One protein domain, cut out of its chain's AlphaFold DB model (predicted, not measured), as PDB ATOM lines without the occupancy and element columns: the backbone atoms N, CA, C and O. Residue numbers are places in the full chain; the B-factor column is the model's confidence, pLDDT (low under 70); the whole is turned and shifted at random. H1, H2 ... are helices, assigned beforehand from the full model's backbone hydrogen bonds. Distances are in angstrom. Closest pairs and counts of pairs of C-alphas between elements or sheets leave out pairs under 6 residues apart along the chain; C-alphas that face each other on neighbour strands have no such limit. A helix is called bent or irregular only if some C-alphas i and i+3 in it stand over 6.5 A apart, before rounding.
ATOM      1  N   ASN A  10     -38.419  19.557 -41.158       74.31
ATOM      2  CA  ASN A  10     -37.556  18.800 -40.262       74.31
ATOM      3  C   ASN A  10     -36.071  18.865 -40.658       74.31
ATOM      4  O   ASN A  10     -35.239  18.998 -39.766       74.31
ATOM      5  N   GLN A  11     -35.724  18.809 -41.951       77.25
ATOM      6  CA  GLN A  11     -34.333  18.955 -42.398       77.25
ATOM      7  C   GLN A  11     -33.799  20.361 -42.111       77.25
ATOM      8  O   GLN A  11     -32.726  20.495 -41.538       77.25
ATOM      9  N   PHE A  12     -34.568  21.408 -42.420       80.75
ATOM     10  CA  PHE A  12     -34.186  22.785 -42.090       80.75
ATOM     11  C   PHE A  12     -33.984  22.984 -40.581       80.75
ATOM     12  O   PHE A  12     -33.001  23.583 -40.148       80.75
ATOM     13  N   MET A  13     -34.899  22.453 -39.770       78.62
ATOM     14  CA  MET A  13     -34.780  22.519 -38.320       78.62
ATOM     15  C   MET A  13     -33.555  21.733 -37.832       78.62
ATOM     16  O   MET A  13     -32.845  22.219 -36.960       78.62
ATOM     17  N   GLN A  14     -33.241  20.575 -38.421       74.06
ATOM     18  CA  GLN A  14     -32.001  19.840 -38.136       74.06
ATOM     19  C   GLN A  14     -30.747  20.634 -38.519       74.06
ATOM     20  O   GLN A  14     -29.803  20.671 -37.734       74.06
ATOM     21  N   ASP A  15     -30.750  21.318 -39.664       73.56
ATOM     22  CA  ASP A  15     -29.641  22.177 -40.092       73.56
ATOM     23  C   ASP A  15     -29.423  23.341 -39.102       73.56
ATOM     24  O   ASP A  15     -28.287  23.735 -38.838       73.56
ATOM     25  N   ILE A  16     -30.506  23.854 -38.501       74.00
ATOM     26  CA  ILE A  16     -30.474  24.864 -37.428       74.00
ATOM     27  C   ILE A  16     -29.964  24.287 -36.102       74.00
ATOM     28  O   ILE A  16     -29.198  24.951 -35.401       74.00
ATOM     29  N   TYR A  17     -30.419  23.091 -35.722       66.75
ATOM     30  CA  TYR A  17     -30.056  22.454 -34.452       66.75
ATOM     31  C   TYR A  17     -28.639  21.862 -34.463       66.75
ATOM     32  O   TYR A  17     -28.056  21.672 -33.396       66.75
ATOM     33  N   GLY A  18     -28.080  21.605 -35.648       61.94
ATOM     34  CA  GLY A  18     -26.856  20.833 -35.826       61.94
ATOM     35  C   GLY A  18     -27.099  19.315 -35.743       61.94
ATOM     36  O   GLY A  18     -28.169  18.864 -35.324       61.94
ATOM     37  N   PRO A  19     -26.107  18.491 -36.134       48.81
ATOM     38  CA  PRO A  19     -26.238  17.029 -36.198       48.81
ATOM     39  C   PRO A  19     -26.501  16.378 -34.829       48.81
ATOM     40  O   PRO A  19     -27.140  15.327 -34.755       48.81
ATOM     41  N   ASP A  20     -26.081  17.023 -33.737       47.50
ATOM     42  CA  ASP A  20     -26.386  16.599 -32.374       47.50
ATOM     43  C   ASP A  20     -27.753  17.130 -31.929       47.50
ATOM     44  O   ASP A  20     -27.883  18.011 -31.081       47.50
ATOM     45  N   ASN A  21     -28.798  16.472 -32.432       46.03
ATOM     46  CA  ASN A  21     -30.197  16.542 -31.988       46.03
ATOM     47  C   ASN A  21     -30.407  16.173 -30.493       46.03
ATOM     48  O   ASN A  21     -31.514  15.828 -30.056       46.03
ATOM     49  N   SER A  22     -29.345  16.161 -29.685       42.47
ATOM     50  CA  SER A  22     -29.430  15.848 -28.273       42.47
ATOM     51  C   SER A  22     -30.207  16.962 -27.577       42.47
ATOM     52  O   SER A  22     -29.970  18.153 -27.759       42.47
ATOM     53  N   ARG A  23     -31.149  16.574 -26.720       43.41
ATOM     54  CA  ARG A  23     -31.965  17.455 -25.866       43.41
ATOM     55  C   ARG A  23     -31.151  18.395 -24.944       43.41
ATOM     56  O   ARG A  23     -31.753  19.078 -24.124       43.41
ATOM     57  N   LYS A  24     -29.819  18.432 -25.077       39.94
ATOM     58  CA  LYS A  24     -28.852  19.321 -24.422       39.94
ATOM     59  C   LYS A  24     -28.439  20.512 -25.300       39.94
ATOM     60  O   LYS A  24     -27.339  21.031 -25.146       39.94
ATOM     61  N   ALA A  25     -29.289  20.974 -26.216       44.09
ATOM     62  CA  ALA A  25     -29.183  22.352 -26.682       44.09
ATOM     63  C   ALA A  25     -29.404  23.260 -25.454       44.09
ATOM     64  O   ALA A  25     -30.543  23.532 -25.070       44.09
ATOM     65  N   ASP A  26     -28.303  23.606 -24.775       50.28
ATOM     66  CA  ASP A  26     -28.252  24.332 -23.502       50.28
ATOM     67  C   ASP A  26     -29.139  25.580 -23.537       50.28
ATOM     68  O   ASP A  26     -29.362  26.165 -24.601       50.28
ATOM     69  N   ALA A  27     -29.584  26.062 -22.373       47.94
ATOM     70  CA  ALA A  27     -30.247  27.366 -22.246       47.94
ATOM     71  C   ALA A  27     -29.475  28.490 -22.983       47.94
ATOM     72  O   ALA A  27     -30.087  29.364 -23.596       47.94
ATOM     73  N   LYS A  28     -28.135  28.386 -23.048       46.84
ATOM     74  CA  LYS A  28     -27.241  29.241 -23.852       46.84
ATOM     75  C   LYS A  28     -27.570  29.270 -25.353       46.84
ATOM     76  O   LYS A  28     -27.493  30.334 -25.964       46.84
ATOM     77  N   SER A  29     -27.971  28.146 -25.950       56.53
ATOM     78  CA  SER A  29     -28.366  28.072 -27.366       56.53
ATOM     79  C   SER A  29     -29.678  28.819 -27.636       56.53
ATOM     80  O   SER A  29     -29.759  29.569 -28.608       56.53
ATOM     81  N   LYS A  30     -30.674  28.710 -26.737       58.50
ATOM     82  CA  LYS A  30     -31.960  29.426 -26.844       58.50
ATOM     83  C   LYS A  30     -31.762  30.940 -26.748       58.50
ATOM     84  O   LYS A  30     -32.289  31.681 -27.576       58.50
ATOM     85  N   VAL A  31     -30.958  31.395 -25.782       57.97
ATOM     86  CA  VAL A  31     -30.618  32.819 -25.612       57.97
ATOM     87  C   VAL A  31     -29.975  33.387 -26.877       57.97
ATOM     88  O   VAL A  31     -30.272  34.516 -27.258       57.97
ATOM     89  N   ASN A  32     -29.153  32.608 -27.579       69.31
ATOM     90  CA  ASN A  32     -28.509  33.080 -28.799       69.31
ATOM     91  C   ASN A  32     -29.513  33.325 -29.946       69.31
ATOM     92  O   ASN A  32     -29.415  34.346 -30.628       69.31
ATOM     93  N   TRP A  33     -30.528  32.472 -30.123       77.25
ATOM     94  CA  TRP A  33     -31.538  32.653 -31.178       77.25
ATOM     95  C   TRP A  33     -32.435  33.869 -30.944       77.25
ATOM     96  O   TRP A  33     -32.603  34.690 -31.842       77.25
ATOM     97  N   PHE A  34     -32.944  34.049 -29.722       84.25
ATOM     98  CA  PHE A  34     -33.791  35.206 -29.407       84.25
ATOM     99  C   PHE A  34     -32.995  36.514 -29.255       84.25
ATOM    100  O   PHE A  34     -33.592  37.586 -29.289       84.25
ATOM    101  N   SER A  35     -31.657  36.459 -29.155       84.25
ATOM    102  CA  SER A  35     -30.775  37.647 -29.173       84.25
ATOM    103  C   SER A  35     -30.739  38.395 -30.499       84.25
ATOM    104  O   SER A  35     -30.230  39.512 -30.542       84.25
ATOM    105  N   TRP A  36     -31.311  37.815 -31.555       89.94
ATOM    106  CA  TRP A  36     -31.354  38.436 -32.865       89.94
ATOM    107  C   TRP A  36     -32.710  38.202 -33.554       89.94
ATOM    108  O   TRP A  36     -32.914  37.175 -34.208       89.94
ATOM    109  N   PRO A  37     -33.662  39.144 -33.422       93.88
ATOM    110  CA  PRO A  37     -35.013  39.013 -33.970       93.88
ATOM    111  C   PRO A  37     -35.093  38.669 -35.469       93.88
ATOM    112  O   PRO A  37     -35.949  37.851 -35.817       93.88
ATOM    113  N   PRO A  38     -34.209  39.175 -36.361       95.50
ATOM    114  CA  PRO A  38     -34.218  38.778 -37.771       95.50
ATOM    115  C   PRO A  38     -34.078  37.268 -38.024       95.50
ATOM    116  O   PRO A  38     -34.553  36.784 -39.049       95.50
ATOM    117  N   ASP A  39     -33.480  36.498 -37.108       93.44
ATOM    118  CA  ASP A  39     -33.419  35.036 -37.242       93.44
ATOM    119  C   ASP A  39     -34.752  34.370 -36.933       93.44
ATOM    120  O   ASP A  39     -35.178  33.476 -37.658       93.44
ATOM    121  N   ILE A  40     -35.448  34.836 -35.895       94.69
ATOM    122  CA  ILE A  40     -36.799  34.362 -35.583       94.69
ATOM    123  C   ILE A  40     -37.760  34.741 -36.714       94.69
ATOM    124  O   ILE A  40     -38.584  33.924 -37.132       94.69
ATOM    125  N   PHE A  41     -37.609  35.942 -37.276       96.06
ATOM    126  CA  PHE A  41     -38.341  36.353 -38.470       96.06
ATOM    127  C   PHE A  41     -38.052  35.425 -39.662       96.06
ATOM    128  O   PHE A  41     -38.977  35.007 -40.355       96.06
ATOM    129  N   CYS A  42     -36.790  35.042 -39.880       94.88
ATOM    130  CA  CYS A  42     -36.399  34.096 -40.926       94.88
ATOM    131  C   CYS A  42     -37.046  32.713 -40.726       94.88
ATOM    132  O   CYS A  42     -37.680  32.198 -41.644       94.88
ATOM    133  N   ILE A  43     -36.961  32.145 -39.516       92.94
ATOM    134  CA  ILE A  43     -37.545  30.833 -39.183       92.94
ATOM    135  C   ILE A  43     -39.058  30.848 -39.406       92.94
ATOM    136  O   ILE A  43     -39.582  30.001 -40.123       92.94
ATOM    137  N   THR A  44     -39.759  31.827 -38.831       94.19
ATOM    138  CA  THR A  44     -41.218  31.949 -38.981       94.19
ATOM    139  C   THR A  44     -41.623  32.163 -40.441       94.19
ATOM    140  O   THR A  44     -42.590  31.561 -40.898       94.19
ATOM    141  N   SER A  45     -40.847  32.932 -41.213       94.62
ATOM    142  CA  SER A  45     -41.082  33.114 -42.651       94.62
ATOM    143  C   SER A  45     -40.880  31.831 -43.455       94.62
ATOM    144  O   SER A  45     -41.646  31.574 -44.377       94.62
ATOM    145  N   ILE A  46     -39.881  31.012 -43.117       91.31
ATOM    146  CA  ILE A  46     -39.652  29.713 -43.764       91.31
ATOM    147  C   ILE A  46     -40.790  28.749 -43.445       91.31
ATOM    148  O   ILE A  46     -41.250  28.053 -44.353       91.31
ATOM    149  N   LEU A  47     -41.263  28.737 -42.193       89.94
ATOM    150  CA  LEU A  47     -42.447  27.971 -41.811       89.94
ATOM    151  C   LEU A  47     -43.639  28.420 -42.658       89.94
ATOM    152  O   LEU A  47     -44.210  27.585 -43.342       89.94
ATOM    153  N   PHE A  48     -43.934  29.722 -42.724       89.88
ATOM    154  CA  PHE A  48     -45.032  30.241 -43.545       89.88
ATOM    155  C   PHE A  48     -44.911  29.944 -45.037       89.88
ATOM    156  O   PHE A  48     -45.906  29.588 -45.664       89.88
ATOM    157  N   ASP A  49     -43.724  30.114 -45.613       88.31
ATOM    158  CA  ASP A  49     -43.487  29.883 -47.038       88.31
ATOM    159  C   ASP A  49     -43.622  28.396 -47.397       88.31
ATOM    160  O   ASP A  49     -44.124  28.064 -48.467       88.31
ATOM    161  N   THR A  50     -43.217  27.501 -46.491       86.25
ATOM    162  CA  THR A  50     -43.275  26.047 -46.712       86.25
ATOM    163  C   THR A  50     -44.657  25.470 -46.404       86.25
ATOM    164  O   THR A  50     -45.105  24.573 -47.110       86.25
ATOM    165  N   SER A  51     -45.335  25.979 -45.373       84.50
ATOM    166  CA  SER A  51     -46.613  25.446 -44.892       84.50
ATOM    167  C   SER A  51     -47.849  26.134 -45.462       84.50
ATOM    168  O   SER A  51     -48.946  25.595 -45.389       84.50
ATOM    169  N   GLY A  52     -47.712  27.362 -45.968       83.06
ATOM    170  CA  GLY A  52     -48.851  28.178 -46.372       83.06
ATOM    171  C   GLY A  52     -49.678  28.756 -45.215       83.06
ATOM    172  O   GLY A  52     -50.674  29.420 -45.492       83.06
ATOM    173  N   TRP A  53     -49.281  28.596 -43.940       83.88
ATOM    174  CA  TRP A  53     -50.090  29.053 -42.789       83.88
ATOM    175  C   TRP A  53     -50.349  30.565 -42.758       83.88
ATOM    176  O   TRP A  53     -51.283  31.001 -42.090       83.88
ATOM    177  N   TYR A  54     -49.585  31.377 -43.500       82.75
ATOM    178  CA  TYR A  54     -49.880  32.809 -43.642       82.75
ATOM    179  C   TYR A  54     -51.281  33.054 -44.235       82.75
ATOM    180  O   TYR A  54     -51.863  34.111 -43.996       82.75
ATOM    181  N   ARG A  55     -51.845  32.072 -44.962       79.12
ATOM    182  CA  ARG A  55     -53.222  32.103 -45.477       79.12
ATOM    183  C   ARG A  55     -54.256  32.306 -44.377       79.12
ATOM    184  O   ARG A  55     -55.192  33.058 -44.583       79.12
ATOM    185  N   LEU A  56     -54.031  31.758 -43.181       75.44
ATOM    186  CA  LEU A  56     -54.939  31.902 -42.032       75.44
ATOM    187  C   LEU A  56     -55.108  33.336 -41.542       75.44
ATOM    188  O   LEU A  56     -56.055  33.635 -40.823       75.44
ATOM    189  N   VAL A  57     -54.148  34.190 -41.881       72.69
ATOM    190  CA  VAL A  57     -54.146  35.595 -41.493       72.69
ATOM    191  C   VAL A  57     -54.806  36.460 -42.562       72.69
ATOM    192  O   VAL A  57     -55.375  37.499 -42.247       72.69
ATOM    193  N   VAL A  58     -54.732  36.033 -43.825       70.31
ATOM    194  CA  VAL A  58     -55.263  36.785 -44.973       70.31
ATOM    195  C   VAL A  58     -56.654  36.307 -45.410       70.31
ATOM    196  O   VAL A  58     -57.385  37.060 -46.045       70.31
ATOM    197  N   GLU A  59     -57.029  35.075 -45.072       68.56
ATOM    198  CA  GLU A  59     -58.368  34.505 -45.232       68.56
ATOM    199  C   GLU A  59     -59.176  34.675 -43.937       68.56
ATOM    200  O   GLU A  59     -58.613  34.891 -42.867       68.56
ATOM    201  N   SER A  60     -60.508  34.563 -44.003       58.91
ATOM    202  CA  SER A  60     -61.324  34.482 -42.785       58.91
ATOM    203  C   SER A  60     -60.973  33.195 -42.029       58.91
ATOM    204  O   SER A  60     -61.197  32.111 -42.568       58.91
ATOM    205  N   PRO A  61     -60.429  33.268 -40.805       57.41
ATOM    206  CA  PRO A  61     -59.980  32.080 -40.106       57.41
ATOM    207  C   PRO A  61     -61.150  31.160 -39.751       57.41
ATOM    208  O   PRO A  61     -62.262  31.626 -39.483       57.41
ATOM    209  N   PRO A  62     -60.896  29.845 -39.690       55.19
ATOM    210  CA  PRO A  62     -61.893  28.868 -39.283       55.19
ATOM    211  C   PRO A  62     -62.532  29.179 -37.921       55.19
ATOM    212  O   PRO A  62     -61.854  29.546 -36.960       55.19
ATOM    213  N   VAL A  63     -63.842  28.939 -37.808       55.44
ATOM    214  CA  VAL A  63     -64.674  29.213 -36.612       55.44
ATOM    215  C   VAL A  63     -64.158  28.532 -35.329       55.44
ATOM    216  O   VAL A  63     -64.502  28.939 -34.223       55.44
ATOM    217  N   PHE A  64     -63.346  27.477 -35.423       55.69
ATOM    218  CA  PHE A  64     -62.784  26.819 -34.239       55.69
ATOM    219  C   PHE A  64     -61.564  27.562 -33.666       55.69
ATOM    220  O   PHE A  64     -61.371  27.563 -32.446       55.69
ATOM    221  N   LEU A  65     -60.774  28.242 -34.510       54.53
ATOM    222  CA  LEU A  65     -59.630  29.048 -34.074       54.53
ATOM    223  C   LEU A  65     -60.081  30.214 -33.192       54.53
ATOM    224  O   LEU A  65     -59.397  30.564 -32.230       54.53
ATOM    225  N   THR A  66     -61.269  30.758 -33.466       57.09
ATOM    226  CA  THR A  66     -61.842  31.873 -32.707       57.09
ATOM    227  C   THR A  66     -62.264  31.510 -31.282       57.09
ATOM    228  O   THR A  66     -62.460  32.398 -30.459       57.09
ATOM    229  N   LYS A  67     -62.368  30.211 -30.966       55.69
ATOM    230  CA  LYS A  67     -62.736  29.699 -29.635       55.69
ATOM    231  C   LYS A  67     -61.552  29.186 -28.820       55.69
ATOM    232  O   LYS A  67     -61.602  29.222 -27.594       55.69
ATOM    233  N   ILE A  68     -60.502  28.685 -29.481       53.62
ATOM    234  CA  ILE A  68     -59.279  28.210 -28.806       53.62
ATOM    235  C   ILE A  68     -58.478  29.388 -28.255       53.62
ATOM    236  O   ILE A  68     -57.886  29.285 -27.179       53.62
ATOM    237  N   HIS A  69     -58.482  30.508 -28.972       55.59
ATOM    238  CA  HIS A  69     -57.826  31.727 -28.538       55.59
ATOM    239  C   HIS A  69     -58.869  32.737 -28.062       55.59
ATOM    240  O   HIS A  69     -59.910  32.905 -28.685       55.59
ATOM    241  N   LYS A  70     -58.587  33.439 -26.955       53.22
ATOM    242  CA  LYS A  70     -59.481  34.473 -26.392       53.22
ATOM    243  C   LYS A  70     -59.792  35.600 -27.396       53.22
ATOM    244  O   LYS A  70     -60.757  36.336 -27.222       53.22
ATOM    245  N   TYR A  71     -58.969  35.726 -28.429       50.84
ATOM    246  CA  TYR A  71     -59.119  36.677 -29.514       50.84
ATOM    247  C   TYR A  71     -59.493  35.895 -30.762       50.84
ATOM    248  O   TYR A  71     -58.731  35.014 -31.169       50.84
ATOM    249  N   GLU A  72     -60.646  36.197 -31.364       53.97
ATOM    250  CA  GLU A  72     -60.963  35.620 -32.661       53.97
ATOM    251  C   GLU A  72     -59.813  35.952 -33.619       53.97
ATOM    252  O   GLU A  72     -59.467  37.122 -33.770       53.97
ATOM    253  N   ILE A  73     -59.189  34.945 -34.239       53.03
ATOM    254  CA  ILE A  73     -58.099  35.168 -35.205       53.03
ATOM    255  C   ILE A  73     -58.579  36.095 -36.338       53.03
ATOM    256  O   ILE A  73     -57.821  36.911 -36.853       53.03
ATOM    257  N   SER A  74     -59.881  36.046 -36.650       48.22
ATOM    258  CA  SER A  74     -60.570  36.890 -37.639       48.22
ATOM    259  C   SER A  74     -60.633  38.339 -37.191       48.22
ATOM    260  O   SER A  74     -60.678  39.246 -38.016       48.22
ATOM    261  N   CYS A  75     -60.625  38.556 -35.878       50.19
ATOM    262  CA  CYS A  75     -60.648  39.861 -35.255       50.19
ATOM    263  C   CYS A  75     -59.255  40.438 -35.026       50.19
ATOM    264  O   CYS A  75     -59.197  41.557 -34.544       50.19
ATOM    265  N   TRP A  76     -58.139  39.776 -35.362       61.53
ATOM    266  CA  TRP A  76     -56.813  40.414 -35.241       61.53
ATOM    267  C   TRP A  76     -56.727  41.723 -36.038       61.53
ATOM    268  O   TRP A  76     -56.160  42.697 -35.557       61.53
ATOM    269  N   LEU A  77     -57.418  41.772 -37.181       48.31
ATOM    270  CA  LEU A  77     -57.589  42.955 -38.030       48.31
ATOM    271  C   LEU A  77     -58.404  44.090 -37.386       48.31
ATOM    272  O   LEU A  77     -58.293  45.238 -37.807       48.31
ATOM    273  N   THR A  78     -59.250  43.782 -36.401       53.84
ATOM    274  CA  THR A  78     -60.222  44.720 -35.812       53.84
ATOM    275  C   THR A  78     -60.150  44.787 -34.287       53.84
ATOM    276  O   THR A  78     -61.040  45.371 -33.673       53.84
ATOM    277  N   ASN A  79     -59.146  44.162 -33.663       66.81
ATOM    278  CA  ASN A  79     -59.002  44.069 -32.215       66.81
ATOM    279  C   ASN A  79     -57.787  44.885 -31.751       66.81
ATOM    280  O   ASN A  79     -56.666  44.363 -31.742       66.81
ATOM    281  N   PRO A  80     -58.008  46.136 -31.308       69.62
ATOM    282  CA  PRO A  80     -56.958  46.989 -30.765       69.62
ATOM    283  C   PRO A  80     -56.180  46.338 -29.614       69.62
ATOM    284  O   PRO A  80     -54.974  46.544 -29.515       69.62
ATOM    285  N   GLU A  81     -56.829  45.500 -28.791       75.25
ATOM    286  CA  GLU A  81     -56.175  44.844 -27.650       75.25
ATOM    287  C   GLU A  81     -55.055  43.900 -28.099       75.25
ATOM    288  O   GLU A  81     -54.025  43.803 -27.434       75.25
ATOM    289  N   TRP A  82     -55.231  43.213 -29.235       77.81
ATOM    290  CA  TRP A  82     -54.202  42.323 -29.766       77.81
ATOM    291  C   TRP A  82     -53.009  43.124 -30.296       77.81
ATOM    292  O   TRP A  82     -51.869  42.812 -29.956       77.81
ATOM    293  N   THR A  83     -53.249  44.191 -31.064       77.19
ATOM    294  CA  THR A  83     -52.179  45.075 -31.557       77.19
ATOM    295  C   THR A  83     -51.389  45.705 -30.408       77.19
ATOM    296  O   THR A  83     -50.156  45.705 -30.440       77.19
ATOM    297  N   GLU A  84     -52.076  46.184 -29.369       82.38
ATOM    298  CA  GLU A  84     -51.445  46.692 -28.147       82.38
ATOM    299  C   GLU A  84     -50.614  45.608 -27.448       82.38
ATOM    300  O   GLU A  84     -49.474  45.857 -27.056       82.38
ATOM    301  N   GLU A  85     -51.138  44.385 -27.340       84.19
ATOM    302  CA  GLU A  85     -50.443  43.259 -26.715       84.19
ATOM    303  C   GLU A  85     -49.172  42.853 -27.494       84.19
ATOM    304  O   GLU A  85     -48.112  42.678 -26.884       84.19
ATOM    305  N   ILE A  86     -49.218  42.785 -28.831       86.19
ATOM    306  CA  ILE A  86     -48.031  42.546 -29.674       86.19
ATOM    307  C   ILE A  86     -47.005  43.679 -29.515       86.19
ATOM    308  O   ILE A  86     -45.804  43.413 -29.403       86.19
ATOM    309  N   GLN A  87     -47.452  44.936 -29.445       85.50
ATOM    310  CA  GLN A  87     -46.569  46.081 -29.222       85.50
ATOM    311  C   GLN A  87     -45.908  46.038 -27.832       85.50
ATOM    312  O   GLN A  87     -44.707  46.307 -27.712       85.50
ATOM    313  N   GLU A  88     -46.649  45.649 -26.789       87.12
ATOM    314  CA  GLU A  88     -46.108  45.424 -25.444       87.12
ATOM    315  C   GLU A  88     -45.050  44.308 -25.441       87.12
ATOM    316  O   GLU A  88     -43.999  44.458 -24.810       87.12
ATOM    317  N   TYR A  89     -45.282  43.211 -26.171       90.44
ATOM    318  CA  TYR A  89     -44.304  42.130 -26.322       90.44
ATOM    319  C   TYR A  89     -43.051  42.566 -27.071       90.44
ATOM    320  O   TYR A  89     -41.943  42.233 -26.645       90.44
ATOM    321  N   ALA A  90     -43.194  43.354 -28.136       89.19
ATOM    322  CA  ALA A  90     -42.051  43.902 -28.855       89.19
ATOM    323  C   ALA A  90     -41.211  44.819 -27.947       89.19
ATOM    324  O   ALA A  90     -39.984  44.713 -27.916       89.19
ATOM    325  N   ASN A  91     -41.855  45.665 -27.137       86.44
ATOM    326  CA  ASN A  91     -41.162  46.515 -26.165       86.44
ATOM    327  C   ASN A  91     -40.452  45.691 -25.080       86.44
ATOM    328  O   ASN A  91     -39.297  45.968 -24.750       86.44
ATOM    329  N   ALA A  92     -41.093  44.631 -24.581       87.44
ATOM    330  CA  ALA A  92     -40.465  43.703 -23.647       87.44
ATOM    331  C   ALA A  92     -39.244  42.991 -24.255       87.44
ATOM    332  O   ALA A  92     -38.228  42.838 -23.574       87.44
ATOM    333  N   TRP A  93     -39.298  42.607 -25.534       90.00
ATOM    334  CA  TRP A  93     -38.167  41.968 -26.206       90.00
ATOM    335  C   TRP A  93     -37.024  42.962 -26.430       90.00
ATOM    336  O   TRP A  93     -35.875  42.628 -26.159       90.00
ATOM    337  N   ARG A  94     -37.307  44.213 -26.813       85.81
ATOM    338  CA  ARG A  94     -36.277  45.268 -26.897       85.81
ATOM    339  C   ARG A  94     -35.575  45.492 -25.555       85.81
ATOM    340  O   ARG A  94     -34.348  45.554 -25.520       85.81
ATOM    341  N   LEU A  95     -36.330  45.532 -24.453       82.00
ATOM    342  CA  LEU A  95     -35.760  45.591 -23.104       82.00
ATOM    343  C   LEU A  95     -34.869  44.370 -22.821       82.00
ATOM    344  O   LEU A  95     -33.758  44.520 -22.317       82.00
ATOM    345  N   TRP A  96     -35.317  43.167 -23.185       84.06
ATOM    346  CA  TRP A  96     -34.525  41.945 -23.035       84.06
ATOM    347  C   TRP A  96     -33.233  41.977 -23.877       84.06
ATOM    348  O   TRP A  96     -32.172  41.618 -23.371       84.06
ATOM    349  N   LEU A  97     -33.269  42.476 -25.118       82.50
ATOM    350  CA  LEU A  97     -32.076  42.646 -25.962       82.50
ATOM    351  C   LEU A  97     -31.084  43.628 -25.339       82.50
ATOM    352  O   LEU A  97     -29.884  43.352 -25.292       82.50
ATOM    353  N   HIS A  98     -31.591  44.732 -24.793       76.75
ATOM    354  CA  HIS A  98     -30.774  45.685 -24.053       76.75
ATOM    355  C   HIS A  98     -30.107  45.022 -22.834       76.75
ATOM    356  O   HIS A  98     -28.916  45.212 -22.596       76.75
ATOM    357  N   MET A  99     -30.825  44.156 -22.108       74.38
ATOM    358  CA  MET A  99     -30.251  43.373 -21.004       74.38
ATOM    359  C   MET A  99     -29.152  42.412 -21.469       74.38
ATOM    360  O   MET A  99     -28.123  42.302 -20.804       74.38
ATOM    361  N   VAL A 100     -29.347  41.723 -22.597       74.81
ATOM    362  CA  VAL A 100     -28.333  40.829 -23.179       74.81
ATOM    363  C   VAL A 100     -27.070  41.614 -23.536       74.81
ATOM    364  O   VAL A 100     -25.966  41.160 -23.238       74.81
ATOM    365  N   GLN A 101     -27.215  42.810 -24.111       71.31
ATOM    366  CA  GLN A 101     -26.087  43.692 -24.415       71.31
ATOM    367  C   GLN A 101     -25.367  44.160 -23.143       71.31
ATOM    368  O   GLN A 101     -24.149  44.030 -23.055       71.31
ATOM    369  N   LEU A 102     -26.098  44.608 -22.117       67.31
ATOM    370  CA  LEU A 102     -25.506  45.005 -20.834       67.31
ATOM    371  C   LEU A 102     -24.813  43.838 -20.106       67.31
ATOM    372  O   LEU A 102     -23.803  44.053 -19.437       67.31
ATOM    373  N   LYS A 103     -25.321  42.603 -20.246       67.25
ATOM    374  CA  LYS A 103     -24.662  41.389 -19.733       67.25
ATOM    375  C   LYS A 103     -23.361  41.102 -20.489       67.25
ATOM    376  O   LYS A 103     -22.358  40.829 -19.839       67.25
ATOM    377  N   LYS A 104     -23.356  41.208 -21.828       65.31
ATOM    378  CA  LYS A 104     -22.138  41.065 -22.653       65.31
ATOM    379  C   LYS A 104     -21.067  42.099 -22.285       65.31
ATOM    380  O   LYS A 104     -19.889  41.773 -22.295       65.31
ATOM    381  N   ILE A 105     -21.477  43.313 -21.913       55.84
ATOM    382  CA  ILE A 105     -20.581  44.414 -21.514       55.84
ATOM    383  C   ILE A 105     -20.203  44.327 -20.014       55.84
ATOM    384  O   ILE A 105     -19.669  45.265 -19.454       55.84
ATOM    385  N   ASN A 106     -20.449  43.204 -19.323       55.12
ATOM    386  CA  ASN A 106     -20.060  42.952 -17.921       55.12
ATOM    387  C   ASN A 106     -20.617  43.901 -16.830       55.12
ATOM    388  O   ASN A 106     -20.394  43.635 -15.646       55.12
ATOM    389  N   LYS A 107     -21.452  44.899 -17.159       50.75
ATOM    390  CA  LYS A 107     -22.131  45.761 -16.164       50.75
ATOM    391  C   LYS A 107     -23.141  45.028 -15.279       50.75
ATOM    392  O   LYS A 107     -23.492  45.510 -14.204       50.75
ATOM    393  N   LEU A 108     -23.629  43.861 -15.709       50.28
ATOM    394  CA  LEU A 108     -24.676  43.099 -15.022       50.28
ATOM    395  C   LEU A 108     -24.299  41.610 -14.877       50.28
ATOM    396  O   LEU A 108     -25.027  40.731 -15.334       50.28
ATOM    397  N   LYS A 109     -23.185  41.316 -14.179       51.62
ATOM    398  CA  LYS A 109     -22.682  39.946 -13.887       51.62
ATOM    399  C   LYS A 109     -23.698  38.994 -13.201       51.62
ATOM    400  O   LYS A 109     -23.398  37.818 -13.047       51.62
ATOM    401  N   LYS A 110     -24.884  39.462 -12.772       53.78
ATOM    402  CA  LYS A 110     -25.862  38.714 -11.942       53.78
ATOM    403  C   LYS A 110     -27.259  38.502 -12.557       53.78
ATOM    404  O   LYS A 110     -28.194  38.155 -11.833       53.78
ATOM    405  N   ILE A 111     -27.461  38.731 -13.857       55.84
ATOM    406  CA  ILE A 111     -28.783  38.490 -14.470       55.84
ATOM    407  C   ILE A 111     -28.893  37.033 -14.942       55.84
ATOM    408  O   ILE A 111     -28.692  36.726 -16.118       55.84
ATOM    409  N   ASP A 112     -29.263  36.145 -14.010       62.34
ATOM    410  CA  ASP A 112     -29.629  34.743 -14.298       62.34
ATOM    411  C   ASP A 112     -30.973  34.626 -15.034       62.34
ATOM    412  O   ASP A 112     -31.249  33.621 -15.673       62.34
ATOM    413  N   ILE A 113     -31.808  35.673 -14.991       62.19
ATOM    414  CA  ILE A 113     -33.169  35.683 -15.564       62.19
ATOM    415  C   ILE A 113     -33.167  35.405 -17.075       62.19
ATOM    416  O   ILE A 113     -34.155  34.908 -17.601       62.19
ATOM    417  N   LEU A 114     -32.065  35.701 -17.770       61.00
ATOM    418  CA  LEU A 114     -31.922  35.419 -19.202       61.00
ATOM    419  C   LEU A 114     -31.771  33.917 -19.496       61.00
ATOM    420  O   LEU A 114     -32.037  33.500 -20.615       61.00
ATOM    421  N   GLU A 115     -31.346  33.121 -18.514       63.03
ATOM    422  CA  GLU A 115     -31.044  31.689 -18.651       63.03
ATOM    423  C   GLU A 115     -32.011  30.796 -17.852       63.03
ATOM    424  O   GLU A 115     -31.992  29.577 -18.016       63.03
ATOM    425  N   CYS A 116     -32.873  31.384 -17.015       59.72
ATOM    426  CA  CYS A 116     -33.888  30.668 -16.241       59.72
ATOM    427  C   CYS A 116     -35.109  30.272 -17.085       59.72
ATOM    428  O   CYS A 116     -35.495  30.971 -18.024       59.72
ATOM    429  N   ASP A 117     -35.781  29.190 -16.680       61.81
ATOM    430  CA  ASP A 117     -37.097  28.856 -17.216       61.81
ATOM    431  C   ASP A 117     -38.105  29.984 -16.877       61.81
ATOM    432  O   ASP A 117     -38.188  30.404 -15.715       61.81
ATOM    433  N   PRO A 118     -38.887  30.487 -17.854       61.12
ATOM    434  CA  PRO A 118     -39.911  31.514 -17.636       61.12
ATOM    435  C   PRO A 118     -40.880  31.193 -16.490       61.12
ATOM    436  O   PRO A 118     -41.354  32.094 -15.793       61.12
ATOM    437  N   THR A 119     -41.169  29.905 -16.287       61.97
ATOM    438  CA  THR A 119     -42.091  29.413 -15.259       61.97
ATOM    439  C   THR A 119     -41.494  29.457 -13.850       61.97
ATOM    440  O   THR A 119     -42.244  29.591 -12.880       61.97
ATOM    441  N   GLU A 120     -40.164  29.447 -13.732       66.62
ATOM    442  CA  GLU A 120     -39.418  29.439 -12.467       66.62
ATOM    443  C   GLU A 120     -39.084  30.853 -11.954       66.62
ATOM    444  O   GLU A 120     -38.700  31.039 -10.794       66.62
ATOM    445  N   ILE A 121     -39.259  31.886 -12.784       69.94
ATOM    446  CA  ILE A 121     -38.972  33.274 -12.403       69.94
ATOM    447  C   ILE A 121     -40.129  33.844 -11.566       69.94
ATOM    448  O   ILE A 121     -41.264  34.004 -12.024       69.94
ATOM    449  N   SER A 122     -39.839  34.230 -10.317       73.31
ATOM    450  CA  SER A 122     -40.834  34.889  -9.467       73.31
ATOM    451  C   SER A 122     -41.154  36.307  -9.968       73.31
ATOM    452  O   SER A 122     -40.261  37.076 -10.335       73.31
ATOM    453  N   ASN A 123     -42.435  36.698  -9.928       72.06
ATOM    454  CA  ASN A 123     -42.877  38.033 -10.368       72.06
ATOM    455  C   ASN A 123     -42.191  39.162  -9.583       72.06
ATOM    456  O   ASN A 123     -41.953  40.236 -10.131       72.06
ATOM    457  N   GLN A 124     -41.855  38.925  -8.310       71.44
ATOM    458  CA  GLN A 124     -41.129  39.882  -7.472       71.44
ATOM    459  C   GLN A 124     -39.688  40.076  -7.954       71.44
ATOM    460  O   GLN A 124     -39.260  41.219  -8.109       71.44
ATOM    461  N   ARG A 125     -38.968  38.985  -8.259       74.38
ATOM    462  CA  ARG A 125     -37.599  39.042  -8.797       74.38
ATOM    463  C   ARG A 125     -37.587  39.729 -10.162       74.38
ATOM    464  O   ARG A 125     -36.793  40.638 -10.368       74.38
ATOM    465  N   LEU A 126     -38.526  39.375 -11.043       75.44
ATOM    466  CA  LEU A 126     -38.657  40.002 -12.359       75.44
ATOM    467  C   LEU A 126     -38.968  41.499 -12.260       75.44
ATOM    468  O   LEU A 126     -38.321  42.309 -12.913       75.44
ATOM    469  N   THR A 127     -39.921  41.879 -11.405       76.00
ATOM    470  CA  THR A 127     -40.290  43.287 -11.201       76.00
ATOM    471  C   THR A 127     -39.134  44.083 -10.600       76.00
ATOM    472  O   THR A 127     -38.919  45.223 -10.998       76.00
ATOM    473  N   ALA A 128     -38.369  43.505  -9.669       75.50
ATOM    474  CA  ALA A 128     -37.184  44.150  -9.108       75.50
ATOM    475  C   ALA A 128     -36.096  44.363 -10.171       75.50
ATOM    476  O   ALA A 128     -35.517  45.447 -10.233       75.50
ATOM    477  N   THR A 129     -35.861  43.373 -11.036       72.19
ATOM    478  CA  THR A 129     -34.916  43.498 -12.152       72.19
ATOM    479  C   THR A 129     -35.373  44.546 -13.160       72.19
ATOM    480  O   THR A 129     -34.593  45.443 -13.460       72.19
ATOM    481  N   ILE A 130     -36.635  44.507 -13.603       72.75
ATOM    482  CA  ILE A 130     -37.196  45.515 -14.517       72.75
ATOM    483  C   ILE A 130     -37.080  46.909 -13.897       72.75
ATOM    484  O   ILE A 130     -36.491  47.776 -14.520       72.75
ATOM    485  N   LYS A 131     -37.506  47.113 -12.643       74.06
ATOM    486  CA  LYS A 131     -37.389  48.416 -11.961       74.06
ATOM    487  C   LYS A 131     -35.943  48.886 -11.802       74.06
ATOM    488  O   LYS A 131     -35.677  50.083 -11.860       74.06
ATOM    489  N   SER A 132     -35.005  47.970 -11.559       69.88
ATOM    490  CA  SER A 132     -33.578  48.300 -11.500       69.88
ATOM    491  C   SER A 132     -33.051  48.774 -12.853       69.88
ATOM    492  O   SER A 132     -32.159  49.615 -12.877       69.88
ATOM    493  N   ILE A 133     -33.602  48.250 -13.949       64.31
ATOM    494  CA  ILE A 133     -33.224  48.602 -15.317       64.31
ATOM    495  C   ILE A 133     -33.966  49.856 -15.787       64.31
ATOM    496  O   ILE A 133     -33.349  50.714 -16.401       64.31
ATOM    497  N   GLU A 134     -35.244  50.038 -15.450       67.00
ATOM    498  CA  GLU A 134     -36.018  51.269 -15.702       67.00
ATOM    499  C   GLU A 134     -35.345  52.500 -15.078       67.00
ATOM    500  O   GLU A 134     -35.406  53.598 -15.626       67.00
ATOM    501  N   LYS A 135     -34.642  52.316 -13.951       66.56
ATOM    502  CA  LYS A 135     -33.804  53.356 -13.334       66.56
ATOM    503  C   LYS A 135     -32.549  53.693 -14.142       66.56
ATOM    504  O   LYS A 135     -32.031  54.792 -13.995       66.56
ATOM    505  N   SER A 136     -32.051  52.757 -14.947       58.44
ATOM    506  CA  SER A 136     -30.860  52.906 -15.787       58.44
ATOM    507  C   SER A 136     -31.180  52.986 -17.285       58.44
ATOM    508  O   SER A 136     -30.261  52.879 -18.089       58.44
ATOM    509  N   THR A 137     -32.456  53.118 -17.669       53.12
ATOM    510  CA  THR A 137     -32.902  53.182 -19.070       53.12
ATOM    511  C   THR A 137     -33.708  54.465 -19.349       53.12
ATOM    512  O   THR A 137     -34.337  55.011 -18.437       53.12
ATOM    513  N   PRO A 138     -33.687  54.989 -20.588       52.81
ATOM    514  CA  PRO A 138     -34.425  56.170 -21.033       52.81
ATOM    515  C   PRO A 138     -35.943  55.980 -21.016       52.81
ATOM    516  O   PRO A 138     -36.452  54.862 -20.958       52.81
ATOM    517  N   ASN A 139     -36.673  57.096 -21.113       52.59
ATOM    518  CA  ASN A 139     -38.133  57.157 -20.979       52.59
ATOM    519  C   ASN A 139     -38.921  56.267 -21.960       52.59
ATOM    520  O   ASN A 139     -40.007  55.836 -21.595       52.59
ATOM    521  N   SER A 140     -38.399  55.945 -23.148       47.62
ATOM    522  CA  SER A 140     -39.141  55.168 -24.156       47.62
ATOM    523  C   SER A 140     -39.226  53.660 -23.878       47.62
ATOM    524  O   SER A 140     -40.100  52.985 -24.420       47.62
ATOM    525  N   ILE A 141     -38.367  53.124 -22.998       56.03
ATOM    526  CA  ILE A 141     -38.445  51.735 -22.494       56.03
ATOM    527  C   ILE A 141     -39.050  51.683 -21.077       56.03
ATOM    528  O   ILE A 141     -39.375  50.605 -20.566       56.03
ATOM    529  N   LYS A 142     -39.272  52.841 -20.437       56.72
ATOM    530  CA  LYS A 142     -40.021  52.897 -19.176       56.72
ATOM    531  C   LYS A 142     -41.441  52.412 -19.458       56.72
ATOM    532  O   LYS A 142     -41.997  52.718 -20.507       56.72
ATOM    533  N   HIS A 143     -42.016  51.648 -18.528       66.44
ATOM    534  CA  HIS A 143     -43.382  51.106 -18.589       66.44
ATOM    535  C   HIS A 143     -43.557  49.712 -19.217       66.44
ATOM    536  O   HIS A 143     -44.697  49.290 -19.440       66.44
ATOM    537  N   VAL A 144     -42.490  48.921 -19.403       76.25
ATOM    538  CA  VAL A 144     -42.668  47.484 -19.689       76.25
ATOM    539  C   VAL A 144     -43.235  46.783 -18.450       76.25
ATOM    540  O   VAL A 144     -42.557  46.575 -17.443       76.25
ATOM    541  N   LYS A 145     -44.499  46.357 -18.526       82.44
ATOM    542  CA  LYS A 145     -45.153  45.605 -17.448       82.44
ATOM    543  C   LYS A 145     -44.439  44.263 -17.248       82.44
ATOM    544  O   LYS A 145     -44.250  43.499 -18.194       82.44
ATOM    545  N   SER A 146     -44.132  43.905 -15.997       79.25
ATOM    546  CA  SER A 146     -43.510  42.608 -15.664       79.25
ATOM    547  C   SER A 146     -44.331  41.410 -16.144       79.25
ATOM    548  O   SER A 146     -43.776  40.396 -16.564       79.25
ATOM    549  N   LYS A 147     -45.660  41.557 -16.163       82.88
ATOM    550  CA  LYS A 147     -46.589  40.586 -16.746       82.88
ATOM    551  C   LYS A 147     -46.347  40.373 -18.247       82.88
ATOM    552  O   LYS A 147     -46.313  39.225 -18.678       82.88
ATOM    553  N   SER A 148     -46.170  41.443 -19.020       83.38
ATOM    554  CA  SER A 148     -45.952  41.370 -20.472       83.38
ATOM    555  C   SER A 148     -44.585  40.763 -20.789       83.38
ATOM    556  O   SER A 148     -44.483  39.899 -21.653       83.38
ATOM    557  N   PHE A 149     -43.558  41.091 -19.998       84.50
ATOM    558  CA  PHE A 149     -42.238  40.464 -20.110       84.50
ATOM    559  C   PHE A 149     -42.259  38.962 -19.798       84.50
ATOM    560  O   PHE A 149     -41.714  38.162 -20.554       84.50
ATOM    561  N   ARG A 150     -42.925  38.545 -18.713       83.06
ATOM    562  CA  ARG A 150     -43.081  37.119 -18.381       83.06
ATOM    563  C   ARG A 150     -43.801  36.357 -19.494       83.06
ATOM    564  O   ARG A 150     -43.352  35.288 -19.890       83.06
ATOM    565  N   ARG A 151     -44.889  36.924 -20.014       85.69
ATOM    566  CA  ARG A 151     -45.658  36.334 -21.116       85.69
ATOM    567  C   ARG A 151     -44.839  36.205 -22.400       85.69
ATOM    568  O   ARG A 151     -44.944  35.182 -23.064       85.69
ATOM    569  N   LEU A 152     -43.996  37.188 -22.725       87.94
ATOM    570  CA  LEU A 152     -43.050  37.081 -23.839       87.94
ATOM    571  C   LEU A 152     -42.110  35.878 -23.657       87.94
ATOM    572  O   LEU A 152     -41.938  35.087 -24.581       87.94
ATOM    573  N   LEU A 153     -41.530  35.712 -22.465       84.06
ATOM    574  CA  LEU A 153     -40.648  34.581 -22.168       84.06
ATOM    575  C   LEU A 153     -41.382  33.230 -22.267       84.06
ATOM    576  O   LEU A 153     -40.847  32.271 -22.822       84.06
ATOM    577  N   GLU A 154     -42.621  33.154 -21.770       84.12
ATOM    578  CA  GLU A 154     -43.483  31.978 -21.930       84.12
ATOM    579  C   GLU A 154     -43.735  31.678 -23.421       84.12
ATOM    580  O   GLU A 154     -43.601  30.526 -23.837       84.12
ATOM    581  N   LYS A 155     -44.000  32.699 -24.249       87.00
ATOM    582  CA  LYS A 155     -44.144  32.547 -25.709       87.00
ATOM    583  C   LYS A 155     -42.863  32.048 -26.378       87.00
ATOM    584  O   LYS A 155     -42.941  31.116 -27.172       87.00
ATOM    585  N   PHE A 156     -41.690  32.582 -26.024       87.44
ATOM    586  CA  PHE A 156     -40.404  32.070 -26.525       87.44
ATOM    587  C   PHE A 156     -40.246  30.579 -26.238       87.44
ATOM    588  O   PHE A 156     -39.843  29.815 -27.115       87.44
ATOM    589  N   HIS A 157     -40.585  30.157 -25.017       83.44
ATOM    590  CA  HIS A 157     -40.517  28.755 -24.632       83.44
ATOM    591  C   HIS A 157     -41.495  27.898 -25.444       83.44
ATOM    592  O   HIS A 157     -41.069  26.898 -26.017       83.44
ATOM    593  N   ARG A 158     -42.776  28.287 -25.533       84.50
ATOM    594  CA  ARG A 158     -43.782  27.517 -26.288       84.50
ATOM    595  C   ARG A 158     -43.431  27.403 -27.769       84.50
ATOM    596  O   ARG A 158     -43.412  26.289 -28.287       84.50
ATOM    597  N   PHE A 159     -43.060  28.516 -28.404       87.81
ATOM    598  CA  PHE A 159     -42.594  28.536 -29.789       87.81
ATOM    599  C   PHE A 159     -41.414  27.576 -29.981       87.81
ATOM    600  O   PHE A 159     -41.439  26.722 -30.864       87.81
ATOM    601  N   TRP A 160     -40.401  27.657 -29.116       84.06
ATOM    602  CA  TRP A 160     -39.203  26.829 -29.241       84.06
ATOM    603  C   TRP A 160     -39.432  25.340 -28.950       84.06
ATOM    604  O   TRP A 160     -38.757  24.486 -29.518       84.06
ATOM    605  N   GLU A 161     -40.346  24.988 -28.049       82.19
ATOM    606  CA  GLU A 161     -40.700  23.579 -27.836       82.19
ATOM    607  C   GLU A 161     -41.579  23.038 -28.972       82.19
ATOM    608  O   GLU A 161     -41.446  21.869 -29.340       82.19
ATOM    609  N   GLY A 162     -42.413  23.886 -29.582       82.44
ATOM    610  CA  GLY A 162     -43.189  23.541 -30.771       82.44
ATOM    611  C   GLY A 162     -42.315  23.228 -31.988       82.44
ATOM    612  O   GLY A 162     -42.572  22.251 -32.689       82.44
ATOM    613  N   THR A 163     -41.214  23.963 -32.188       78.81
ATOM    614  CA  THR A 163     -40.283  23.717 -33.307       78.81
ATOM    615  C   THR A 163     -39.489  22.410 -33.190       78.81
ATOM    616  O   THR A 163     -38.995  21.895 -34.189       78.81
ATOM    617  N   LYS A 164     -39.399  21.815 -31.993       73.31
ATOM    618  CA  LYS A 164     -38.758  20.502 -31.774       73.31
ATOM    619  C   LYS A 164     -39.674  19.319 -32.068       73.31
ATOM    620  O   LYS A 164     -39.276  18.159 -31.908       73.31
ATOM    621  N   ALA A 165     -40.934  19.583 -32.379       68.06
ATOM    622  CA  ALA A 165     -41.897  18.526 -32.522       68.06
ATOM    623  C   ALA A 165     -41.625  17.692 -33.782       68.06
ATOM    624  O   ALA A 165     -41.481  18.221 -34.876       68.06
ATOM    625  N   ARG A 166     -41.597  16.360 -33.643       64.00
ATOM    626  CA  ARG A 166     -41.257  15.426 -34.739       64.00
ATOM    627  C   ARG A 166     -42.240  15.429 -35.919       64.00
ATOM    628  O   ARG A 166     -42.001  14.741 -36.902       64.00
ATOM    629  N   TYR A 167     -43.341  16.162 -35.804       66.94
ATOM    630  CA  TYR A 167     -44.487  16.128 -36.703       66.94
ATOM    631  C   TYR A 167     -44.642  17.402 -37.545       66.94
ATOM    632  O   TYR A 167     -45.706  17.608 -38.116       66.94
ATOM    633  N   LEU A 168     -43.633  18.281 -37.619       71.62
ATOM    634  CA  LEU A 168     -43.750  19.523 -38.398       71.62
ATOM    635  C   LEU A 168     -44.081  19.265 -39.872       71.62
ATOM    636  O   LEU A 168     -44.902  19.981 -40.431       71.62
ATOM    637  N   ASP A 169     -43.513  18.215 -40.469       74.19
ATOM    638  CA  ASP A 169     -43.852  17.823 -41.841       74.19
ATOM    639  C   ASP A 169     -45.292  17.280 -41.940       74.19
ATOM    640  O   ASP A 169     -46.010  17.645 -42.863       74.19
ATOM    641  N   GLU A 170     -45.763  16.494 -40.955       71.50
ATOM    642  CA  GLU A 170     -47.171  16.044 -40.897       71.50
ATOM    643  C   GLU A 170     -48.135  17.239 -40.823       71.50
ATOM    644  O   GLU A 170     -49.201  17.215 -41.425       71.50
ATOM    645  N   LEU A 171     -47.758  18.290 -40.089       69.88
ATOM    646  CA  LEU A 171     -48.566  19.497 -39.915       69.88
ATOM    647  C   LEU A 171     -48.645  20.356 -41.188       69.88
ATOM    648  O   LEU A 171     -49.592  21.119 -41.357       69.88
ATOM    649  N   VAL A 172     -47.645  20.265 -42.066       67.81
ATOM    650  CA  VAL A 172     -47.638  20.940 -43.373       67.81
ATOM    651  C   VAL A 172     -48.514  20.203 -44.380       67.81
ATOM    652  O   VAL A 172     -49.131  20.840 -45.225       67.81
ATOM    653  N   GLU A 173     -48.546  18.873 -44.313       67.62
ATOM    654  CA  GLU A 173     -49.294  18.039 -45.258       67.62
ATOM    655  C   GLU A 173     -50.790  17.929 -44.912       67.62
ATOM    656  O   GLU A 173     -51.603  17.628 -45.789       67.62
ATOM    657  N   ASP A 174     -51.170  18.176 -43.654       68.00
ATOM    658  CA  ASP A 174     -52.548  18.049 -43.175       68.00
ATOM    659  C   ASP A 174     -53.355  19.356 -43.296       68.00
ATOM    660  O   ASP A 174     -53.618  20.060 -42.317       68.00
ATOM    661  N   ASP A 175     -53.820  19.643 -44.514       64.25
ATOM    662  CA  ASP A 175     -54.743  20.755 -44.783       64.25
ATOM    663  C   ASP A 175     -56.124  20.570 -44.119       64.25
ATOM    664  O   ASP A 175     -56.910  21.519 -44.044       64.25
ATOM    665  N   SER A 176     -56.461  19.364 -43.633       63.41
ATOM    666  CA  SER A 176     -57.796  19.074 -43.090       63.41
ATOM    667  C   SER A 176     -58.089  19.852 -41.809       63.41
ATOM    668  O   SER A 176     -59.237  20.237 -41.582       63.41
ATOM    669  N   LEU A 177     -57.043  20.195 -41.047       63.34
ATOM    670  CA  LEU A 177     -57.118  21.086 -39.890       63.34
ATOM    671  C   LEU A 177     -57.733  22.445 -40.244       63.34
ATOM    672  O   LEU A 177     -58.408  23.028 -39.407       63.34
ATOM    673  N   PHE A 178     -57.556  22.947 -41.469       61.12
ATOM    674  CA  PHE A 178     -58.077  24.258 -41.877       61.12
ATOM    675  C   PHE A 178     -59.555  24.236 -42.269       61.12
ATOM    676  O   PHE A 178     -60.217  25.270 -42.214       61.12
ATOM    677  N   TYR A 179     -60.095  23.071 -42.623       61.12
ATOM    678  CA  TYR A 179     -61.495  22.916 -43.037       61.12
ATOM    679  C   TYR A 179     -62.361  22.243 -41.971       61.12
ATOM    680  O   TYR A 179     -63.567  22.072 -42.161       61.12
ATOM    681  N   ASP A 180     -61.762  21.856 -40.850       60.47
ATOM    682  CA  ASP A 180     -62.442  21.137 -39.793       60.47
ATOM    683  C   ASP A 180     -63.387  22.050 -39.003       60.47
ATOM    684  O   ASP A 180     -62.979  22.875 -38.194       60.47
ATOM    685  N   THR A 181     -64.691  21.906 -39.229       51.88
ATOM    686  CA  THR A 181     -65.725  22.718 -38.569       51.88
ATOM    687  C   THR A 181     -66.098  22.228 -37.163       51.88
ATOM    688  O   THR A 181     -67.079  22.720 -36.593       51.88
ATOM    689  N   ARG A 182     -65.386  21.236 -36.600       54.69
ATOM    690  CA  ARG A 182     -65.632  20.719 -35.240       54.69
ATOM    691  C   ARG A 182     -65.479  21.818 -34.179       54.69
ATOM    692  O   ARG A 182     -64.736  22.785 -34.349       54.69
ATOM    693  N   LYS A 183     -66.199  21.704 -33.054       55.91
ATOM    694  CA  LYS A 183     -66.054  22.665 -31.940       55.91
ATOM    695  C   LYS A 183     -64.656  22.534 -31.312       55.91
ATOM    696  O   LYS A 183     -64.092  21.449 -31.300       55.91
ATOM    697  N   SER A 184     -64.121  23.606 -30.718       58.41
ATOM    698  CA  SER A 184     -62.802  23.599 -30.047       58.41
ATOM    699  C   SER A 184     -62.631  22.481 -29.015       58.41
ATOM    700  O   SER A 184     -61.532  21.967 -28.833       58.41
ATOM    701  N   ASP A 185     -63.724  22.101 -28.354       59.47
ATOM    702  CA  ASP A 185     -63.754  21.062 -27.319       59.47
ATOM    703  C   ASP A 185     -63.802  19.638 -27.907       59.47
ATOM    704  O   ASP A 185     -63.574  18.662 -27.196       59.47
ATOM    705  N   GLU A 186     -64.086  19.522 -29.208       62.94
ATOM    706  CA  GLU A 186     -64.149  18.273 -29.978       62.94
ATOM    707  C   GLU A 186     -62.844  17.996 -30.747       62.94
ATOM    708  O   GLU A 186     -62.668  16.898 -31.283       62.94
ATOM    709  N   LEU A 187     -61.915  18.962 -30.788       66.56
ATOM    710  CA  LEU A 187     -60.567  18.751 -31.313       66.56
ATOM    711  C   LEU A 187     -59.787  17.831 -30.382       66.56
ATOM    712  O   LEU A 187     -59.808  17.957 -29.152       66.56
ATOM    713  N   ASN A 188     -59.054  16.894 -30.974       74.62
ATOM    714  CA  ASN A 188     -58.215  16.017 -30.182       74.62
ATOM    715  C   ASN A 188     -57.035  16.823 -29.575       74.62
ATOM    716  O   ASN A 188     -56.684  17.925 -30.005       74.62
ATOM    717  N   LYS A 189     -56.377  16.260 -28.556       76.56
ATOM    718  CA  LYS A 189     -55.260  16.923 -27.857       76.56
ATOM    719  C   LYS A 189     -54.051  17.228 -28.762       76.56
ATOM    720  O   LYS A 189     -53.265  18.110 -28.422       76.56
ATOM    721  N   LYS A 190     -53.862  16.473 -29.849       74.62
ATOM    722  CA  LYS A 190     -52.783  16.655 -30.836       74.62
ATOM    723  C   LYS A 190     -53.089  17.889 -31.695       74.62
ATOM    724  O   LYS A 190     -52.291  18.819 -31.686       74.62
ATOM    725  N   ASP A 191     -54.284  17.957 -32.273       74.31
ATOM    726  CA  ASP A 191     -54.757  19.059 -33.121       74.31
ATOM    727  C   ASP A 191     -54.781  20.392 -32.358       74.31
ATOM    728  O   ASP A 191     -54.339  21.422 -32.863       74.31
ATOM    729  N   LYS A 192     -55.200  20.378 -31.084       74.94
ATOM    730  CA  LYS A 192     -55.165  21.583 -30.242       74.94
ATOM    731  C   LYS A 192     -53.749  22.149 -30.080       74.94
ATOM    732  O   LYS A 192     -53.558  23.357 -30.173       74.94
ATOM    733  N   LYS A 193     -52.749  21.287 -29.869       78.00
ATOM    734  CA  LYS A 193     -51.345  21.714 -29.752       78.00
ATOM    735  C   LYS A 193     -50.798  22.274 -31.061       78.00
ATOM    736  O   LYS A 193     -49.951  23.159 -31.035       78.00
ATOM    737  N   TYR A 194     -51.265  21.748 -32.187       78.12
ATOM    738  CA  TYR A 194     -50.871  22.217 -33.511       78.12
ATOM    739  C   TYR A 194     -51.366  23.633 -33.756       78.12
ATOM    740  O   TYR A 194     -50.590  24.510 -34.121       78.12
ATOM    741  N   VAL A 195     -52.643  23.863 -33.461       76.00
ATOM    742  CA  VAL A 195     -53.259  25.185 -33.524       76.00
ATOM    743  C   VAL A 195     -52.528  26.180 -32.624       76.00
ATOM    744  O   VAL A 195     -52.178  27.266 -33.077       76.00
ATOM    745  N   GLU A 196     -52.265  25.809 -31.368       78.94
ATOM    746  CA  GLU A 196     -51.523  26.658 -30.425       78.94
ATOM    747  C   GLU A 196     -50.139  27.037 -30.974       78.94
ATOM    748  O   GLU A 196     -49.745  28.200 -30.897       78.94
ATOM    749  N   PHE A 197     -49.432  26.090 -31.597       84.62
ATOM    750  CA  PHE A 197     -48.135  26.359 -32.212       84.62
ATOM    751  C   PHE A 197     -48.234  27.295 -33.424       84.62
ATOM    752  O   PHE A 197     -47.429  28.215 -33.535       84.62
ATOM    753  N   ILE A 198     -49.222  27.114 -34.308       82.94
ATOM    754  CA  ILE A 198     -49.437  28.006 -35.461       82.94
ATOM    755  C   ILE A 198     -49.692  29.445 -34.990       82.94
ATOM    756  O   ILE A 198     -49.128  30.384 -35.553       82.94
ATOM    757  N   VAL A 199     -50.489  29.623 -33.931       82.25
ATOM    758  CA  VAL A 199     -50.713  30.943 -33.320       82.25
ATOM    759  C   VAL A 199     -49.407  31.527 -32.784       82.25
ATOM    760  O   VAL A 199     -49.098  32.680 -33.087       82.25
ATOM    761  N   ASP A 200     -48.605  30.731 -32.069       86.81
ATOM    762  CA  ASP A 200     -47.288  31.167 -31.595       86.81
ATOM    763  C   ASP A 200     -46.370  31.571 -32.769       86.81
ATOM    764  O   ASP A 200     -45.660  32.567 -32.659       86.81
ATOM    765  N   VAL A 201     -46.396  30.869 -33.912       89.31
ATOM    766  CA  VAL A 201     -45.629  31.255 -35.118       89.31
ATOM    767  C   VAL A 201     -46.064  32.625 -35.641       89.31
ATOM    768  O   VAL A 201     -45.207  33.447 -35.969       89.31
ATOM    769  N   ILE A 202     -47.371  32.892 -35.698       86.69
ATOM    770  CA  ILE A 202     -47.905  34.167 -36.194       86.69
ATOM    771  C   ILE A 202     -47.551  35.325 -35.267       86.69
ATOM    772  O   ILE A 202     -47.022  36.340 -35.726       86.69
ATOM    773  N   GLU A 203     -47.784  35.166 -33.967       87.62
ATOM    774  CA  GLU A 203     -47.428  36.193 -32.992       87.62
ATOM    775  C   GLU A 203     -45.914  36.433 -32.991       87.62
ATOM    776  O   GLU A 203     -45.477  37.578 -33.055       87.62
ATOM    777  N   MET A 204     -45.093  35.376 -33.002       92.06
ATOM    778  CA  MET A 204     -43.635  35.519 -33.026       92.06
ATOM    779  C   MET A 204     -43.127  36.205 -34.295       92.06
ATOM    780  O   MET A 204     -42.170  36.975 -34.208       92.06
ATOM    781  N   HIS A 205     -43.760  35.977 -35.447       93.12
ATOM    782  CA  HIS A 205     -43.432  36.683 -36.683       93.12
ATOM    783  C   HIS A 205     -43.703  38.188 -36.563       93.12
ATOM    784  O   HIS A 205     -42.818  38.997 -36.844       93.12
ATOM    785  N   ALA A 206     -44.897  38.560 -36.082       90.38
ATOM    786  CA  ALA A 206     -45.286  39.956 -35.894       90.38
ATOM    787  C   ALA A 206     -44.405  40.663 -34.849       90.38
ATOM    788  O   ALA A 206     -43.912  41.765 -35.090       90.38
ATOM    789  N   ILE A 207     -44.136  40.012 -33.710       92.12
ATOM    790  CA  ILE A 207     -43.263  40.571 -32.673       92.12
ATOM    791  C   ILE A 207     -41.835  40.733 -33.225       92.12
ATOM    792  O   ILE A 207     -41.241  41.794 -33.046       92.12
ATOM    793  N   ALA A 208     -41.278  39.732 -33.919       94.44
ATOM    794  CA  ALA A 208     -39.926  39.816 -34.480       94.44
ATOM    795  C   ALA A 208     -39.787  40.946 -35.515       94.44
ATOM    796  O   ALA A 208     -38.768  41.644 -35.522       94.44
ATOM    797  N   ASP A 209     -40.812  41.163 -36.345       93.81
ATOM    798  CA  ASP A 209     -40.866  42.293 -37.275       93.81
ATOM    799  C   ASP A 209     -40.859  43.638 -36.535       93.81
ATOM    800  O   ASP A 209     -40.002  44.482 -36.798       93.81
ATOM    801  N   LEU A 210     -41.748  43.819 -35.551       89.88
ATOM    802  CA  LEU A 210     -41.822  45.063 -34.782       89.88
ATOM    803  C   LEU A 210     -40.536  45.334 -34.001       89.88
ATOM    804  O   LEU A 210     -40.072  46.471 -33.949       89.88
ATOM    805  N   VAL A 211     -39.909  44.327 -33.394       90.31
ATOM    806  CA  VAL A 211     -38.630  44.536 -32.693       90.31
ATOM    807  C   VAL A 211     -37.552  45.038 -33.661       90.31
ATOM    808  O   VAL A 211     -36.717  45.848 -33.259       90.31
ATOM    809  N   SER A 212     -37.637  44.647 -34.934       90.94
ATOM    810  CA  SER A 212     -36.677  44.960 -35.998       90.94
ATOM    811  C   SER A 212     -36.907  46.300 -36.709       90.94
ATOM    812  O   SER A 212     -36.264  46.574 -37.723       90.94
ATOM    813  N   VAL A 213     -37.797  47.156 -36.194       86.12
ATOM    814  CA  VAL A 213     -38.038  48.498 -36.750       86.12
ATOM    815  C   VAL A 213     -36.723  49.264 -36.934       86.12
ATOM    816  O   VAL A 213     -35.960  49.447 -35.984       86.12
TER     817      VAL A 213
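What this domain is: This is residues 10 to 213 of the 923 residues of an uncharacterized protein of Pseudoalteromonas atlantica (strain T6c / ATCC BAA-1087) (UniProt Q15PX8). Three crossed helices make the core: H9 and H12 cross in the middle, and the long H7 passes across the first part of H9 and the last part of H12. H3 packs on the later part of H12, H8 on the start of H9, and the short helices H4, H5, H6, H10 and H11 gather at the end of the domain away from H8. The printed part has 204 residues, with twelve named helices, H1 to H12 in order, and no named strand: the class is all helix. It is compact, with a radius of gyration of the C-alphas of 17.9 A and spans of 52 by 43 by 30 A.

How they stand to each other: H1, residues 10 to 17, touches no helix but is near H3, residues 37 to 51. H2, residues 27 to 34, and H3 only just touch, only at the corner, with 3 pairs of C-alphas within 8 A, the closest Trp 33 and Asp 39 at 6.8 A. H12, residues 189 to 211, touches H3 with residues 201 to 211 alone, at a steep tilt of 45 degrees, opposite ways; the closest C-alphas, of Pro 37 and Ala 208, are 5.0 A apart. H5, residues 65 to 68, and H6, residues 73 to 78, only just touch, only at the corner, with 3 pairs within 8 A, the closest C-alphas being Thr 66 and Ile 73 at 5.6 A. H4, residues 55 to 58, is close to H6 but not clearly touching, Val 57 and Ile 73 being closest with C-alphas 7.4 A apart. H7, residues 80 to 104, touches H12 with residues 86 to 94 alone; C-alphas 90 and 211 are closest at 5.2 A. H9, residues 146 to 163, is about perpendicular to H7 at 86 degrees and touches it, closest at C-alphas 149 and 92, 5.1 A. H9 and H12 touch at a steep tilt of 59 degrees, opposite ways, closest at C-alphas 159 and 200, 5.7 A. H8, residues 123 to 134, touches H9 at residues 146 to 147 alone, closest at C-alphas 127 and 146, 5.5 A. H10, residues 168 to 173, touches H3 at residues 50 to 51 alone, closest at C-alphas 172 and 51, 4.9 A. H11, residues 176 to 179, is close to H12 but not clearly touching, closest at C-alphas 177 and 191, 7.4 A. Every O i to N i+4 pair is within hydrogen-bond range in H1, H2, H3, H7, H8, H9 and H10; in H12 it is 18 of 19, in H6 0 of 2 with 2 of 3 O i to N i+3 pairs, and H4, H5 and H11 are too short for such a pair.

Where its parts are: H1 begins at C-alpha 10, (-37.556, 18.800, -40.262). From first to last C-alpha H3 measures 20.9 A, H7 36.2 A, H9 26.0 A and H12 32.6 A. H6 is irregular, but only just: C-alphas 74 and 77 are 6.8 A apart. H12 ends at C-alpha 211, (-38.630, 44.536, -32.693).

The domain as a whole: The two C-alphas farthest apart, of Lys 107 and Thr 181, are 54.2 A apart, and the printed part has no cut. The links H7 to H8 and H8 to H9 are long. The mean pLDDT of the printed part is 71.9, and 90 residues are under 70, among them residues 59 to 80 and 102 to 121.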